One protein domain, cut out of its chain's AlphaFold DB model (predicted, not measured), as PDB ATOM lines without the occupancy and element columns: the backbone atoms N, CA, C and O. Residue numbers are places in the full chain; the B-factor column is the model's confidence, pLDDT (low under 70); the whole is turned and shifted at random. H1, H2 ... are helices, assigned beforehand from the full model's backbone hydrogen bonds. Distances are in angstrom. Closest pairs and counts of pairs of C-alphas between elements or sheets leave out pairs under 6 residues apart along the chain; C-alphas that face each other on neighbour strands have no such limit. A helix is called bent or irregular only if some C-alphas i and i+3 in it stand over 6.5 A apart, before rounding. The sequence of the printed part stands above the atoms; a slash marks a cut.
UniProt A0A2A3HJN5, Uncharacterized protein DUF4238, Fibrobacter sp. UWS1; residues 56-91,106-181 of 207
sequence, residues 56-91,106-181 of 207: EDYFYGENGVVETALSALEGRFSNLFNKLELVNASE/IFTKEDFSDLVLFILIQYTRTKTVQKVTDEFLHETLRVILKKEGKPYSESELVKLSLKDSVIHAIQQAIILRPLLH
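AT A GLANCE: This is residues 56 to 91 and 106 to 181 of the 207 residues of the protein "Uncharacterized protein DUF4238" of Fibrobacter sp. UWS1 (UniProt A0A2A3HJN5). Look for a long, loose rod of four helices in two lobes. In one lobe H2 lies between H1 and H4b, the second arm of the bent helix H4, and packs on both at a slant; in the other, H3 and H4a fold back on each other at a slant, and the bend of H4 joins the lobes. The printed part has 112 residues with four named helices, H1, H2, H3 and H4 in that order, and no named strand; the class is all helix, and the helices that touch are mostly crossed. The radius of gyration of the C-alphas is 18.1 A, and the C-alphas span 67 by 31 by 21 A.

IN THESE COORDINATES: Start at Glu 56; residues 56 to 64 come before the first helix. Find C-alpha 65 at (-0.242, -22.614, 10.454); from there H1, residues 65 to 88, runs 35.2 A. After the cut, H2 takes residues 109 to 124, 22.7 A long. H3 begins at C-alpha 127, at (11.353, -33.700, 21.233), and runs 31.2 A to residue 148. By its hydrogen bonds H4 was assigned as one helix, residues 154 to 180, but it is bent: C-alphas 163 and 166 are 8.1 A apart. Its arms are H4a, residues 154 to 163, and H4b, residues 166 to 180, ending at (-1.419, -48.908, 9.246). H4b is itself irregular, with C-alphas 175 and 178 at 7.4 A.

HOW THE PARTS SIT: Look first at H1, which touches H2 with residues 76 to 80 alone; the closest C-alphas, of Leu 80 and Asp 111, are 6.3 A apart, at a steep tilt of 57 degrees, opposite ways. H2 touches H4b, closest at the C-alphas of Leu 120 and Ala 173, 5.5 A, at a steep tilt of 39 degrees, opposite ways. H3 touches H4b about perpendicular, at 80 degrees, with the C-alphas of Gln 130 and Val 166 closest at 5.0 A. H3 touches H4a with residues 134 to 142 alone, closest at the C-alphas of Leu 137 and Ser 161, 5.6 A, at a steep tilt of 48 degrees, opposite ways. H1 is apart from H3 and H4a. Every O i to N i+4 pair is within hydrogen-bond range in H2, H3 and H4a; in H1 it is 19 of 20, in H4b 8 of 11.

THE WHOLE: The two C-alphas farthest apart, of Glu 91 and Gly 149, are 68.7 A from each other. Residues 92 to 105 are not printed, and C-alphas 91 and 106 are 15.9 A apart across this cut. The links H2 to H3 and H3 to H4 are tight. Residues 146 to 151, of which 146 to 148 belong to H3, stand free. The mean pLDDT of the printed part is 84.1; it is under 70 at residues 87 to 91, 106 and 160 to 164.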
ATOM      1  N   GLU A  56       6.256 -26.175  24.463       89.31
ATOM      2  CA  GLU A  56       7.412 -25.313  24.258       89.31
ATOM      3  C   GLU A  56       6.994 -24.062  23.487       89.31
ATOM      4  O   GLU A  56       5.987 -24.046  22.772       89.31
ATOM      5  N   ASP A  57       7.767 -22.996  23.661       90.19
ATOM      6  CA  ASP A  57       7.580 -21.777  22.895       90.19
ATOM      7  C   ASP A  57       7.891 -22.051  21.416       90.19
ATOM      8  O   ASP A  57       9.004 -22.442  21.077       90.19
ATOM      9  N   TYR A  58       6.908 -21.835  20.539       87.25
ATOM     10  CA  TYR A  58       7.040 -21.950  19.081       87.25
ATOM     11  C   TYR A  58       7.558 -23.309  18.580       87.25
ATOM     12  O   TYR A  58       8.319 -23.366  17.618       87.25
ATOM     13  N   PHE A  59       7.123 -24.409  19.201       86.69
ATOM     14  CA  PHE A  59       7.541 -25.772  18.846       86.69
ATOM     15  C   PHE A  59       7.365 -26.140  17.350       86.69
ATOM     16  O   PHE A  59       8.170 -26.882  16.800       86.69
ATOM     17  N   TYR A  60       6.350 -25.595  16.672       85.81
ATOM     18  CA  TYR A  60       6.084 -25.728  15.228       85.81
ATOM     19  C   TYR A  60       6.441 -24.470  14.424       85.81
ATOM     20  O   TYR A  60       5.995 -24.295  13.289       85.81
ATOM     21  N   GLY A  61       7.177 -23.545  15.030       85.31
ATOM     22  CA  GLY A  61       7.476 -22.237  14.473       85.31
ATOM     23  C   GLY A  61       6.410 -21.174  14.748       85.31
ATOM     24  O   GLY A  61       5.387 -21.373  15.410       85.31
ATOM     25  N   GLU A  62       6.690 -19.977  14.237       84.94
ATOM     26  CA  GLU A  62       5.975 -18.755  14.616       84.94
ATOM     27  C   GLU A  62       4.743 -18.455  13.752       84.94
ATOM     28  O   GLU A  62       3.892 -17.666  14.153       84.94
ATOM     29  N   ASN A  63       4.609 -19.068  12.572       82.62
ATOM     30  CA  ASN A  63       3.556 -18.706  11.612       82.62
ATOM     31  C   ASN A  63       2.142 -19.173  12.014       82.62
ATOM     32  O   ASN A  63       1.171 -18.759  11.388       82.62
ATOM     33  N   GLY A  64       2.015 -20.034  13.031       83.31
ATOM     34  CA  GLY A  64       0.736 -20.519  13.564       83.31
ATOM     35  C   GLY A  64      -0.046 -21.474  12.648       83.31
ATOM     36  O   GLY A  64      -1.106 -21.958  13.046       83.31
ATOM     37  N   VAL A  65       0.458 -21.781  11.448       86.50
ATOM     38  CA  VAL A  65      -0.242 -22.614  10.454       86.50
ATOM     39  C   VAL A  65      -0.414 -24.041  10.973       86.50
ATOM     40  O   VAL A  65      -1.523 -24.574  10.982       86.50
ATOM     41  N   VAL A  66       0.676 -24.639  11.456       87.44
ATOM     42  CA  VAL A  66       0.681 -26.020  11.960       87.44
ATOM     43  C   VAL A  66      -0.127 -26.138  13.247       87.44
ATOM     44  O   VAL A  66      -0.940 -27.046  13.366       87.44
ATOM     45  N   GLU A  67       0.020 -25.185  14.169       87.69
ATOM     46  CA  GLU A  67      -0.764 -25.145  15.410       87.69
ATOM     47  C   GLU A  67      -2.273 -25.094  15.121       87.69
ATOM     48  O   GLU A  67      -3.054 -25.837  15.715       87.69
ATOM     49  N   THR A  68      -2.692 -24.270  14.155       88.56
ATOM     50  CA  THR A  68      -4.104 -24.167  13.754       88.56
ATOM     51  C   THR A  68      -4.612 -25.483  13.158       88.56
ATOM     52  O   THR A  68      -5.702 -25.942  13.504       88.56
ATOM     53  N   ALA A  69      -3.817 -26.123  12.294       89.44
ATOM     54  CA  ALA A  69      -4.170 -27.408  11.693       89.44
ATOM     55  C   ALA A  69      -4.265 -28.532  12.742       89.44
ATOM     56  O   ALA A  69      -5.226 -29.304  12.737       89.44
ATOM     57  N   LEU A  70      -3.310 -28.592  13.676       90.00
ATOM     58  CA  LEU A  70      -3.329 -29.541  14.788       90.00
ATOM     59  C   LEU A  70      -4.537 -29.301  15.695       90.00
ATOM     60  O   LEU A  70      -5.218 -30.260  16.038       90.00
ATOM     61  N   SER A  71      -4.878 -28.049  16.008       89.31
ATOM     62  CA  SER A  71      -6.061 -27.734  16.818       89.31
ATOM     63  C   SER A  71      -7.365 -28.237  16.185       89.31
ATOM     64  O   SER A  71      -8.253 -28.693  16.907       89.31
ATOM     65  N   ALA A  72      -7.493 -28.192  14.854       90.44
ATOM     66  CA  ALA A  72      -8.656 -28.745  14.160       90.44
ATOM     67  C   ALA A  72      -8.717 -30.282  14.274       90.44
ATOM     68  O   ALA A  72      -9.789 -30.848  14.508       90.44
ATOM     69  N   LEU A  73      -7.568 -30.959  14.162       91.62
ATOM     70  CA  LEU A  73      -7.463 -32.405  14.382       91.62
ATOM     71  C   LEU A  73      -7.765 -32.783  15.837       91.62
ATOM     72  O   LEU A  73      -8.487 -33.746  16.082       91.62
ATOM     73  N   GLU A  74      -7.295 -31.992  16.801       91.88
ATOM     74  CA  GLU A  74      -7.557 -32.205  18.226       91.88
ATOM     75  C   GLU A  74      -9.054 -32.170  18.558       91.88
ATOM     76  O   GLU A  74      -9.499 -32.935  19.411       91.88
ATOM     77  N   GLY A  75      -9.861 -31.375  17.845       91.19
ATOM     78  CA  GLY A  75     -11.323 -31.420  17.969       91.19
ATOM     79  C   GLY A  75     -11.915 -32.777  17.564       91.19
ATOM     80  O   GLY A  75     -12.754 -33.333  18.276       91.19
ATOM     81  N   ARG A  76     -11.431 -33.355  16.457       91.44
ATOM     82  CA  ARG A  76     -11.841 -34.696  15.999       91.44
ATOM     83  C   ARG A  76     -11.415 -35.771  16.992       91.44
ATOM     84  O   ARG A  76     -12.232 -36.604  17.381       91.44
ATOM     85  N   PHE A  77     -10.171 -35.705  17.460       93.44
ATOM     86  CA  PHE A  77      -9.652 -36.640  18.454       93.44
ATOM     87  C   PHE A  77     -10.419 -36.530  19.772       93.44
ATOM     88  O   PHE A  77     -10.813 -37.545  20.335       93.44
ATOM     89  N   SER A  78     -10.728 -35.322  20.243       92.38
ATOM     90  CA  SER A  78     -11.524 -35.145  21.458       92.38
ATOM     91  C   SER A  78     -12.891 -35.825  21.347       92.38
ATOM     92  O   SER A  78     -13.319 -36.473  22.300       92.38
ATOM     93  N   ASN A  79     -13.559 -35.727  20.195       89.50
ATOM     94  CA  ASN A  79     -14.836 -36.409  19.966       89.50
ATOM     95  C   ASN A  79     -14.683 -37.936  19.968       89.50
ATOM     96  O   ASN A  79     -15.493 -38.626  20.585       89.50
ATOM     97  N   LEU A  80     -13.630 -38.456  19.332       89.25
ATOM     98  CA  LEU A  80     -13.290 -39.880  19.357       89.25
ATOM     99  C   LEU A  80     -13.087 -40.391  20.795       89.25
ATOM    100  O   LEU A  80     -13.657 -41.411  21.178       89.25
ATOM    101  N   PHE A  81     -12.319 -39.670  21.615       88.00
ATOM    102  CA  PHE A  81     -12.075 -40.057  23.008       88.00
ATOM    103  C   PHE A  81     -13.333 -39.958  23.879       88.00
ATOM    104  O   PHE A  81     -13.545 -40.818  24.728       88.00
ATOM    105  N   ASN A  82     -14.217 -38.988  23.627       86.12
ATOM    106  CA  ASN A  82     -15.520 -38.936  24.298       86.12
ATOM    107  C   ASN A  82     -16.368 -40.185  23.980       86.12
ATOM    108  O   ASN A  82     -17.029 -40.718  24.867       86.12
ATOM    109  N   LYS A  83     -16.329 -40.696  22.738       82.94
ATOM    110  CA  LYS A  83     -17.000 -41.964  22.386       82.94
ATOM    111  C   LYS A  83     -16.419 -43.153  23.162       82.94
ATOM    112  O   LYS A  83     -17.185 -43.995  23.619       82.94
ATOM    113  N   LEU A  84     -15.094 -43.212  23.337       79.38
ATOM    114  CA  LEU A  84     -14.428 -44.267  24.122       79.38
ATOM    115  C   LEU A  84     -14.863 -44.246  25.595       79.38
ATOM    116  O   LEU A  84     -15.142 -45.297  26.168       79.38
ATOM    117  N   GLU A  85     -14.984 -43.064  26.197       77.69
ATOM    118  CA  GLU A  85     -15.444 -42.924  27.585       77.69
ATOM    119  C   GLU A  85     -16.891 -43.386  27.780       77.69
ATOM    120  O   GLU A  85     -17.191 -44.054  28.769       77.69
ATOM    121  N   LEU A  86     -17.780 -43.099  26.821       73.38
ATOM    122  CA  LEU A  86     -19.168 -43.576  26.862       73.38
ATOM    123  C   LEU A  86     -19.259 -45.108  26.852       73.38
ATOM    124  O   LEU A  86     -20.158 -45.673  27.473       73.38
ATOM    125  N   VAL A  87     -18.326 -45.786  26.175       68.38
ATOM    126  CA  VAL A  87     -18.231 -47.253  26.211       68.38
ATOM    127  C   VAL A  87     -17.781 -47.746  27.584       68.38
ATOM    128  O   VAL A  87     -18.321 -48.735  28.075       68.38
ATOM    129  N   ASN A  88     -16.836 -47.058  28.228       62.91
ATOM    130  CA  ASN A  88     -16.370 -47.431  29.565       62.91
ATOM    131  C   ASN A  88     -17.465 -47.224  30.632       62.91
ATOM    132  O   ASN A  88     -17.629 -48.048  31.523       62.91
ATOM    133  N   ALA A  89     -18.298 -46.186  30.494       63.78
ATOM    134  CA  ALA A  89     -19.411 -45.869  31.401       63.78
ATOM    135  C   ALA A  89     -20.655 -46.781  31.242       63.78
ATOM    136  O   ALA A  89     -21.777 -46.386  31.588       63.78
ATOM    137  N   SER A  90     -20.493 -47.991  30.692       54.03
ATOM    138  CA  SER A  90     -21.574 -48.854  30.187       54.03
ATOM    139  C   SER A  90     -22.572 -49.405  31.218       54.03
ATOM    140  O   SER A  90     -23.526 -50.082  30.822       54.03
ATOM    141  N   GLU A  91     -22.511 -49.015  32.496       51.91
ATOM    142  CA  GLU A  91     -23.682 -49.107  33.381       51.91
ATOM    143  C   GLU A  91     -24.849 -48.205  32.926       51.91
ATOM    144  O   GLU A  91     -26.009 -48.526  33.187       51.91
ATOM    145  N   ILE A 106     -20.620 -48.062  17.475       69.38
ATOM    146  CA  ILE A 106     -20.223 -46.759  18.029       69.38
ATOM    147  C   ILE A 106     -19.053 -46.155  17.244       69.38
ATOM    148  O   ILE A 106     -19.033 -44.945  17.020       69.38
ATOM    149  N   PHE A 107     -18.101 -46.992  16.835       76.38
ATOM    150  CA  PHE A 107     -16.901 -46.624  16.097       76.38
ATOM    151  C   PHE A 107     -17.097 -46.899  14.616       76.38
ATOM    152  O   PHE A 107     -17.270 -48.041  14.190       76.38
ATOM    153  N   THR A 108     -17.031 -45.840  13.821       83.25
ATOM    154  CA  THR A 108     -17.017 -45.957  12.367       83.25
ATOM    155  C   THR A 108     -15.606 -46.270  11.855       83.25
ATOM    156  O   THR A 108     -14.616 -46.230  12.596       83.25
ATOM    157  N   LYS A 109     -15.476 -46.559  10.554       82.50
ATOM    158  CA  LYS A 109     -14.153 -46.688   9.916       82.50
ATOM    159  C   LYS A 109     -13.356 -45.384  10.011       82.50
ATOM    160  O   LYS A 109     -12.133 -45.419  10.138       82.50
ATOM    161  N   GLU A 110     -14.042 -44.246   9.982       86.31
ATOM    162  CA  GLU A 110     -13.465 -42.914  10.161       86.31
ATOM    163  C   GLU A 110     -12.938 -42.717  11.589       86.31
ATOM    164  O   GLU A 110     -11.845 -42.183  11.759       86.31
ATOM    165  N   ASP A 111     -13.647 -43.214  12.607       86.06
ATOM    166  CA  ASP A 111     -13.166 -43.160  13.992       86.06
ATOM    167  C   ASP A 111     -11.873 -43.970  14.172       86.06
ATOM    168  O   ASP A 111     -10.914 -43.495  14.784       86.06
ATOM    169  N   PHE A 112     -11.804 -45.172  13.587       84.38
ATOM    170  CA  PHE A 112     -10.570 -45.966  13.593       84.38
ATOM    171  C   PHE A 112      -9.441 -45.266  12.824       84.38
ATOM    172  O   PHE A 112      -8.300 -45.196  13.281       84.38
ATOM    173  N   SER A 113      -9.773 -44.686  11.673       87.06
ATOM    174  CA  SER A 113      -8.865 -43.859  10.885       87.06
ATOM    175  C   SER A 113      -8.245 -42.722  11.703       87.06
ATOM    176  O   SER A 113      -7.041 -42.469  11.575       87.06
ATOM    177  N   ASP A 114      -9.063 -42.062  12.521       89.62
ATOM    178  CA  ASP A 114      -8.667 -40.939  13.369       89.62
ATOM    179  C   ASP A 114      -7.863 -41.398  14.579       89.62
ATOM    180  O   ASP A 114      -6.919 -40.712  14.963       89.62
ATOM    181  N   LEU A 115      -8.154 -42.584  15.119       88.69
ATOM    182  CA  LEU A 115      -7.338 -43.209  16.157       88.69
ATOM    183  C   LEU A 115      -5.918 -43.492  15.654       88.69
ATOM    184  O   LEU A 115      -4.944 -43.122  16.308       88.69
ATOM    185  N   VAL A 116      -5.794 -44.104  14.472       89.12
ATOM    186  CA  VAL A 116      -4.491 -44.379  13.846       89.12
ATOM    187  C   VAL A 116      -3.738 -43.074  13.587       89.12
ATOM    188  O   VAL A 116      -2.552 -42.972  13.899       89.12
ATOM    189  N   LEU A 117      -4.425 -42.055  13.061       90.81
ATOM    190  CA  LEU A 117      -3.816 -40.748  12.822       90.81
ATOM    191  C   LEU A 117      -3.359 -40.083  14.128       90.81
ATOM    192  O   LEU A 117      -2.258 -39.541  14.175       90.81
ATOM    193  N   PHE A 118      -4.171 -40.146  15.185       91.12
ATOM    194  CA  PHE A 118      -3.809 -39.637  16.504       91.12
ATOM    195  C   PHE A 118      -2.539 -40.312  17.026       91.12
ATOM    196  O   PHE A 118      -1.608 -39.616  17.422       91.12
ATOM    197  N   ILE A 119      -2.464 -41.647  16.975       89.00
ATOM    198  CA  ILE A 119      -1.289 -42.409  17.428       89.00
ATOM    199  C   ILE A 119      -0.039 -41.990  16.647       89.00
ATOM    200  O   ILE A 119       0.990 -41.701  17.252       89.00
ATOM    201  N   LEU A 120      -0.133 -41.903  15.319       90.25
ATOM    202  CA  LEU A 120       0.980 -41.508  14.452       90.25
ATOM    203  C   LEU A 120       1.467 -40.082  14.725       90.25
ATOM    204  O   LEU A 120       2.670 -39.842  14.845       90.25
ATOM    205  N   ILE A 121       0.540 -39.131  14.851       90.12
ATOM    206  CA  ILE A 121       0.891 -37.751  15.190       90.12
ATOM    207  C   ILE A 121       1.530 -37.717  16.574       90.12
ATOM    208  O   ILE A 121       2.605 -37.156  16.714       90.12
ATOM    209  N   GLN A 122       0.951 -38.363  17.586       88.25
ATOM    210  CA  GLN A 122       1.526 -38.353  18.933       88.25
ATOM    211  C   GLN A 122       2.884 -39.058  19.020       88.25
ATOM    212  O   GLN A 122       3.726 -38.644  19.813       88.25
ATOM    213  N   TYR A 123       3.121 -40.074  18.191       87.81
ATOM    214  CA  TYR A 123       4.418 -40.735  18.081       87.81
ATOM    215  C   TYR A 123       5.482 -39.803  17.483       87.81
ATOM    216  O   TYR A 123       6.599 -39.719  17.993       87.81
ATOM    217  N   THR A 124       5.129 -39.065  16.427       87.50
ATOM    218  CA  THR A 124       6.051 -38.160  15.714       87.50
ATOM    219  C   THR A 124       6.226 -36.793  16.386       87.50
ATOM    220  O   THR A 124       7.266 -36.154  16.247       87.50
ATOM    221  N   ARG A 125       5.239 -36.346  17.161       85.44
ATOM    222  CA  ARG A 125       5.171 -35.036  17.824       85.44
ATOM    223  C   ARG A 125       5.864 -35.088  19.192       85.44
ATOM    224  O   ARG A 125       5.241 -34.906  20.233       85.44
ATOM    225  N   THR A 126       7.169 -35.367  19.201       85.69
ATOM    226  CA  THR A 126       7.996 -35.405  20.422       85.69
ATOM    227  C   THR A 126       9.357 -34.747  20.205       85.69
ATOM    228  O   THR A 126       9.868 -34.714  19.087       85.69
ATOM    229  N   LYS A 127       9.992 -34.268  21.285       84.56
ATOM    230  CA  LYS A 127      11.353 -33.700  21.233       84.56
ATOM    231  C   LYS A 127      12.403 -34.695  20.734       84.56
ATOM    232  O   LYS A 127      13.355 -34.315  20.064       84.56
ATOM    233  N   THR A 128      12.236 -35.975  21.054       85.38
ATOM    234  CA  THR A 128      13.153 -37.017  20.581       85.38
ATOM    235  C   THR A 128      13.065 -37.162  19.065       85.38
ATOM    236  O   THR A 128      14.092 -37.174  18.396       85.38
ATOM    237  N   VAL A 129      11.847 -37.225  18.515       85.94
ATOM    238  CA  VAL A 129      11.655 -37.327  17.060       85.94
ATOM    239  C   VAL A 129      12.102 -36.053  16.348       85.94
ATOM    240  O   VAL A 129      12.708 -36.166  15.286       85.94
ATOM    241  N   GLN A 130      11.881 -34.873  16.941       85.62
ATOM    242  CA  GLN A 130      12.445 -33.613  16.448       85.62
ATOM    243  C   GLN A 130      13.952 -33.743  16.228       85.62
ATOM    244  O   GLN A 130      14.408 -33.616  15.099       85.62
ATOM    245  N   LYS A 131      14.693 -34.107  17.282       86.19
ATOM    246  CA  LYS A 131      16.153 -34.219  17.243       86.19
ATOM    247  C   LYS A 131      16.637 -35.228  16.199       86.19
ATOM    248  O   LYS A 131      17.531 -34.925  15.420       86.19
ATOM    249  N   VAL A 132      16.026 -36.414  16.156       87.50
ATOM    250  CA  VAL A 132      16.385 -37.445  15.163       87.50
ATOM    251  C   VAL A 132      16.116 -36.954  13.738       87.50
ATOM    252  O   VAL A 132      16.916 -37.190  12.834       87.50
ATOM    253  N   THR A 133      15.001 -36.253  13.526       87.88
ATOM    254  CA  THR A 133      14.642 -35.719  12.207       87.88
ATOM    255  C   THR A 133      15.536 -34.541  11.821       87.88
ATOM    256  O   THR A 133      15.890 -34.421  10.653       87.88
ATOM    257  N   ASP A 134      15.955 -33.713  12.782       87.12
ATOM    258  CA  ASP A 134      16.937 -32.645  12.576       87.12
ATOM    259  C   ASP A 134      18.275 -33.206  12.091       87.12
ATOM    260  O   ASP A 134      18.806 -32.750  11.083       87.12
ATOM    261  N   GLU A 135      18.806 -34.221  12.772       87.88
ATOM    262  CA  GLU A 135      20.065 -34.871  12.389       87.88
ATOM    263  C   GLU A 135      19.966 -35.479  10.978       87.88
ATOM    264  O   GLU A 135      20.857 -35.300  10.144       87.88
ATOM    265  N   PHE A 136      18.843 -36.139  10.674       89.00
ATOM    266  CA  PHE A 136      18.590 -36.714   9.353       89.00
ATOM    267  C   PHE A 136      18.492 -35.655   8.243       89.00
ATOM    268  O   PHE A 136      19.095 -35.817   7.175       89.00
ATOM    269  N   LEU A 137      17.725 -34.580   8.463       87.75
ATOM    270  CA  LEU A 137      17.550 -33.506   7.483       87.75
ATOM    271  C   LEU A 137      18.854 -32.737   7.264       87.75
ATOM    272  O   LEU A 137      19.182 -32.435   6.115       87.75
ATOM    273  N   HIS A 138      19.619 -32.475   8.329       87.44
ATOM    274  CA  HIS A 138      20.931 -31.832   8.247       87.44
ATOM    275  C   HIS A 138      21.883 -32.624   7.349       87.44
ATOM    276  O   HIS A 138      22.374 -32.078   6.357       87.44
ATOM    277  N   GLU A 139      22.065 -33.922   7.607       88.25
ATOM    278  CA  GLU A 139      22.961 -34.753   6.795       88.25
ATOM    279  C   GLU A 139      22.450 -34.923   5.354       88.25
ATOM    280  O   GLU A 139      23.230 -34.873   4.399       88.25
ATOM    281  N   THR A 140      21.132 -35.031   5.159       88.12
ATOM    282  CA  THR A 140      20.534 -35.101   3.816       88.12
ATOM    283  C   THR A 140      20.822 -33.834   3.005       88.12
ATOM    284  O   THR A 140      21.302 -33.912   1.868       88.12
ATOM    285  N   LEU A 141      20.584 -32.656   3.586       86.75
ATOM    286  CA  LEU A 141      20.851 -31.367   2.941       86.75
ATOM    287  C   LEU A 141      22.343 -31.177   2.664       86.75
ATOM    288  O   LEU A 141      22.718 -30.752   1.568       86.75
ATOM    289  N   ARG A 142      23.199 -31.552   3.618       86.69
ATOM    290  CA  ARG A 142      24.657 -31.507   3.483       86.69
ATOM    291  C   ARG A 142      25.138 -32.307   2.272       86.69
ATOM    292  O   ARG A 142      25.955 -31.809   1.488       86.69
ATOM    293  N   VAL A 143      24.618 -33.524   2.090       89.62
ATOM    294  CA  VAL A 143      24.936 -34.388   0.940       89.62
ATOM    295  C   VAL A 143      24.433 -33.778  -0.372       89.62
ATOM    296  O   VAL A 143      25.186 -33.749  -1.348       89.62
ATOM    297  N   ILE A 144      23.199 -33.258  -0.403       87.88
ATOM    298  CA  ILE A 144      22.612 -32.627  -1.597       87.88
ATOM    299  C   ILE A 144      23.443 -31.417  -2.038       87.88
ATOM    300  O   ILE A 144      23.884 -31.366  -3.186       87.88
ATOM    301  N   LEU A 145      23.722 -30.475  -1.135       86.75
ATOM    302  CA  LEU A 145      24.452 -29.250  -1.478       86.75
ATOM    303  C   LEU A 145      25.895 -29.533  -1.901       86.75
ATOM    304  O   LEU A 145      26.383 -28.927  -2.857       86.75
ATOM    305  N   LYS A 146      26.557 -30.503  -1.250       86.44
ATOM    306  CA  LYS A 146      27.891 -30.965  -1.660       86.44
ATOM    307  C   LYS A 146      27.878 -31.517  -3.087       86.44
ATOM    308  O   LYS A 146      28.814 -31.261  -3.840       86.44
ATOM    309  N   LYS A 147      26.827 -32.251  -3.465       89.81
ATOM    310  CA  LYS A 147      26.660 -32.787  -4.823       89.81
ATOM    311  C   LYS A 147      26.346 -31.694  -5.851       89.81
ATOM    312  O   LYS A 147      26.821 -31.785  -6.976       89.81
ATOM    313  N   GLU A 148      25.579 -30.672  -5.474       88.00
ATOM    314  CA  GLU A 148      25.249 -29.536  -6.350       88.00
ATOM    315  C   GLU A 148      26.375 -28.494  -6.464       88.00
ATOM    316  O   GLU A 148      26.258 -27.552  -7.246       88.00
ATOM    317  N   GLY A 149      27.455 -28.630  -5.686       85.56
ATOM    318  CA  GLY A 149      28.558 -27.665  -5.661       85.56
ATOM    319  C   GLY A 149      28.157 -26.291  -5.116       85.56
ATOM    320  O   GLY A 149      28.862 -25.309  -5.345       85.56
ATOM    321  N   LYS A 150      27.021 -26.198  -4.413       80.44
ATOM    322  CA  LYS A 150      26.534 -24.937  -3.851       80.44
ATOM    323  C   LYS A 150      27.285 -24.625  -2.554       80.44
ATOM    324  O   LYS A 150      27.317 -25.481  -1.668       80.44
ATOM    325  N   PRO A 151      27.868 -23.422  -2.406       81.12
ATOM    326  CA  PRO A 151      28.451 -23.006  -1.138       81.12
ATOM    327  C   PRO A 151      27.348 -22.848  -0.084       81.12
ATOM    328  O   PRO A 151      26.266 -22.344  -0.384       81.12
ATOM    329  N   TYR A 152      27.628 -23.268   1.148       80.12
ATOM    330  CA  TYR A 152      26.740 -23.091   2.297       80.12
ATOM    331  C   TYR A 152      27.549 -22.879   3.575       80.12
ATOM    332  O   TYR A 152      28.670 -23.379   3.697       80.12
ATOM    333  N   SER A 153      26.970 -22.168   4.544       83.75
ATOM    334  CA  SER A 153      27.455 -22.188   5.925       83.75
ATOM    335  C   SER A 153      26.706 -23.231   6.758       83.75
ATOM    336  O   SER A 153      25.520 -23.487   6.542       83.75
ATOM    337  N   GLU A 154      27.367 -23.792   7.775       81.94
ATOM    338  CA  GLU A 154      26.704 -24.702   8.724       81.94
ATOM    339  C   GLU A 154      25.529 -24.033   9.453       81.94
ATOM    340  O   GLU A 154      24.516 -24.661   9.744       81.94
ATOM    341  N   SER A 155      25.614 -22.722   9.690       77.56
ATOM    342  CA  SER A 155      24.539 -21.973  10.346       77.56
ATOM    343  C   SER A 155      23.257 -21.889   9.509       77.56
ATOM    344  O   SER A 155      22.157 -21.858  10.062       77.56
ATOM    345  N   GLU A 156      23.380 -21.858   8.181       76.94
ATOM    346  CA  GLU A 156      22.240 -21.832   7.261       76.94
ATOM    347  C   GLU A 156      21.608 -23.218   7.133       76.94
ATOM    348  O   GLU A 156      20.382 -23.328   7.163       76.94
ATOM    349  N   LEU A 157      22.433 -24.270   7.077       75.50
ATOM    350  CA  LEU A 157      21.973 -25.660   7.086       75.50
ATOM    351  C   LEU A 157      21.154 -25.986   8.336       75.50
ATOM    352  O   LEU A 157      20.042 -26.504   8.234       75.50
ATOM    353  N   VAL A 158      21.685 -25.640   9.511       72.31
ATOM    354  CA  VAL A 158      21.013 -25.881  10.795       72.31
ATOM    355  C   VAL A 158      19.679 -25.137  10.859       72.31
ATOM    356  O   VAL A 158      18.668 -25.724  11.231       72.31
ATOM    357  N   LYS A 159      19.632 -23.867  10.435       70.56
ATOM    358  CA  LYS A 159      18.379 -23.090  10.416       70.56
ATOM    359  C   LYS A 159      17.317 -23.693   9.499       70.56
ATOM    360  O   LYS A 159      16.142 -23.671   9.860       70.56
ATOM    361  N   LEU A 160      17.716 -24.195   8.330       67.44
ATOM    362  CA  LEU A 160      16.794 -24.816   7.380       67.44
ATOM    363  C   LEU A 160      16.250 -26.145   7.923       67.44
ATOM    364  O   LEU A 160      15.051 -26.384   7.852       67.44
ATOM    365  N   SER A 161      17.116 -26.960   8.529       65.62
ATOM    366  CA  SER A 161      16.743 -28.240   9.138       65.62
ATOM    367  C   SER A 161      15.783 -28.075  10.327       65.62
ATOM    368  O   SER A 161      14.734 -28.716  10.370       65.62
ATOM    369  N   LEU A 162      16.108 -27.171  11.261       63.53
ATOM    370  CA  LEU A 162      15.366 -26.984  12.517       63.53
ATOM    371  C   LEU A 162      13.945 -26.453  12.323       63.53
ATOM    372  O   LEU A 162      13.058 -26.748  13.122       63.53
ATOM    373  N   LYS A 163      13.719 -25.630  11.293       66.44
ATOM    374  CA  LYS A 163      12.409 -25.008  11.068       66.44
ATOM    375  C   LYS A 163      11.340 -26.034  10.688       66.44
ATOM    376  O   LYS A 163      10.165 -25.823  10.983       66.44
ATOM    377  N   ASP A 164      11.761 -27.136  10.073       69.88
ATOM    378  CA  ASP A 164      10.861 -28.039   9.372       69.88
ATOM    379  C   ASP A 164      10.863 -29.469   9.929       69.88
ATOM    380  O   ASP A 164      10.021 -30.254   9.519       69.88
ATOM    381  N   SER A 165      11.730 -29.845  10.874       82.62
ATOM    382  CA  SER A 165      11.902 -31.254  11.270       82.62
ATOM    383  C   SER A 165      10.674 -31.912  11.897       82.62
ATOM    384  O   SER A 165      10.219 -32.953  11.422       82.62
ATOM    385  N   VAL A 166      10.071 -31.302  12.920       83.69
ATOM    386  CA  VAL A 166       8.831 -31.824  13.526       83.69
ATOM    387  C   VAL A 166       7.688 -31.805  12.519       83.69
ATOM    388  O   VAL A 166       6.894 -32.743  12.454       83.69
ATOM    389  N   ILE A 167       7.608 -30.745  11.713       86.81
ATOM    390  CA  ILE A 167       6.580 -30.595  10.682       86.81
ATOM    391  C   ILE A 167       6.726 -31.714   9.646       86.81
ATOM    392  O   ILE A 167       5.738 -32.354   9.291       86.81
ATOM    393  N   HIS A 168       7.955 -31.998   9.225       88.00
ATOM    394  CA  HIS A 168       8.299 -33.067   8.305       88.00
ATOM    395  C   HIS A 168       7.914 -34.428   8.887       88.00
ATOM    396  O   HIS A 168       7.248 -35.209   8.213       88.00
ATOM    397  N   ALA A 169       8.244 -34.696  10.154       88.62
ATOM    398  CA  ALA A 169       7.861 -35.939  10.820       88.62
ATOM    399  C   ALA A 169       6.330 -36.125  10.862       88.62
ATOM    400  O   ALA A 169       5.827 -37.199  10.524       88.62
ATOM    401  N   ILE A 170       5.576 -35.069  11.191       89.19
ATOM    402  CA  ILE A 170       4.104 -35.087  11.179       89.19
ATOM    403  C   ILE A 170       3.566 -35.320   9.758       89.19
ATOM    404  O   ILE A 170       2.640 -36.111   9.567       89.19
ATOM    405  N   GLN A 171       4.144 -34.670   8.745       89.19
ATOM    406  CA  GLN A 171       3.767 -34.876   7.343       89.19
ATOM    407  C   GLN A 171       4.003 -36.324   6.905       89.19
ATOM    408  O   GLN A 171       3.120 -36.918   6.286       89.19
ATOM    409  N   GLN A 172       5.142 -36.917   7.270       87.31
ATOM    410  CA  GLN A 172       5.421 -38.325   6.986       87.31
ATOM    411  C   GLN A 172       4.424 -39.251   7.687       87.31
ATOM    412  O   GLN A 172       3.920 -40.177   7.058       87.31
ATOM    413  N   ALA A 173       4.054 -38.973   8.941       87.81
ATOM    414  CA  ALA A 173       2.991 -39.707   9.633       87.81
ATOM    415  C   ALA A 173       1.660 -39.668   8.859       87.81
ATOM    416  O   ALA A 173       1.003 -40.697   8.705       87.81
ATOM    417  N   ILE A 174       1.274 -38.506   8.329       89.69
ATOM    418  CA  ILE A 174       0.044 -38.365   7.535       89.69
ATOM    419  C   ILE A 174       0.143 -39.156   6.222       89.69
ATOM    420  O   ILE A 174      -0.801 -39.865   5.867       89.69
ATOM    421  N   ILE A 175       1.276 -39.061   5.522       89.62
ATOM    422  CA  ILE A 175       1.510 -39.729   4.232       89.62
ATOM    423  C   ILE A 175       1.538 -41.252   4.394       89.62
ATOM    424  O   ILE A 175       0.931 -41.965   3.597       89.62
ATOM    425  N   LEU A 176       2.213 -41.753   5.430       85.94
ATOM    426  CA  LEU A 176       2.411 -43.185   5.669       85.94
ATOM    427  C   LEU A 176       1.241 -43.846   6.405       85.94
ATOM    428  O   LEU A 176       1.195 -45.070   6.498       85.94
ATOM    429  N   ARG A 177       0.254 -43.071   6.873       88.81
ATOM    430  CA  ARG A 177      -0.956 -43.571   7.546       88.81
ATOM    431  C   ARG A 177      -1.635 -44.768   6.851       88.81
ATOM    432  O   ARG A 177      -2.067 -45.659   7.582       88.81
ATOM    433  N   PRO A 178      -1.773 -44.831   5.508       88.81
ATOM    434  CA  PRO A 178      -2.386 -45.980   4.836       88.81
ATOM    435  C   PRO A 178      -1.710 -47.320   5.138       88.81
ATOM    436  O   PRO A 178      -2.381 -48.346   5.124       88.81
ATOM    437  N   LEU A 179      -0.415 -47.312   5.475       88.19
ATOM    438  CA  LEU A 179       0.333 -48.520   5.833       88.19
ATOM    439  C   LEU A 179      -0.126 -49.150   7.152       88.19
ATOM    440  O   LEU A 179       0.248 -50.279   7.428       88.19
ATOM    441  N   LEU A 180      -0.902 -48.427   7.964       86.56
ATOM    442  CA  LEU A 180      -1.419 -48.908   9.246       86.56
ATOM    443  C   LEU A 180      -2.915 -49.253   9.199       86.56
ATOM    444  O   LEU A 180      -3.531 -49.463  10.243       86.56
ATOM    445  N   HIS A 181      -3.545 -49.258   8.019       83.50
ATOM    446  CA  HIS A 181      -4.988 -49.525   7.900       83.50
ATOM    447  C   HIS A 181      -5.357 -50.993   8.114       83.50
ATOM    448  O   HIS A 181      -6.516 -51.284   8.398       83.50
TER     449      HIS A 181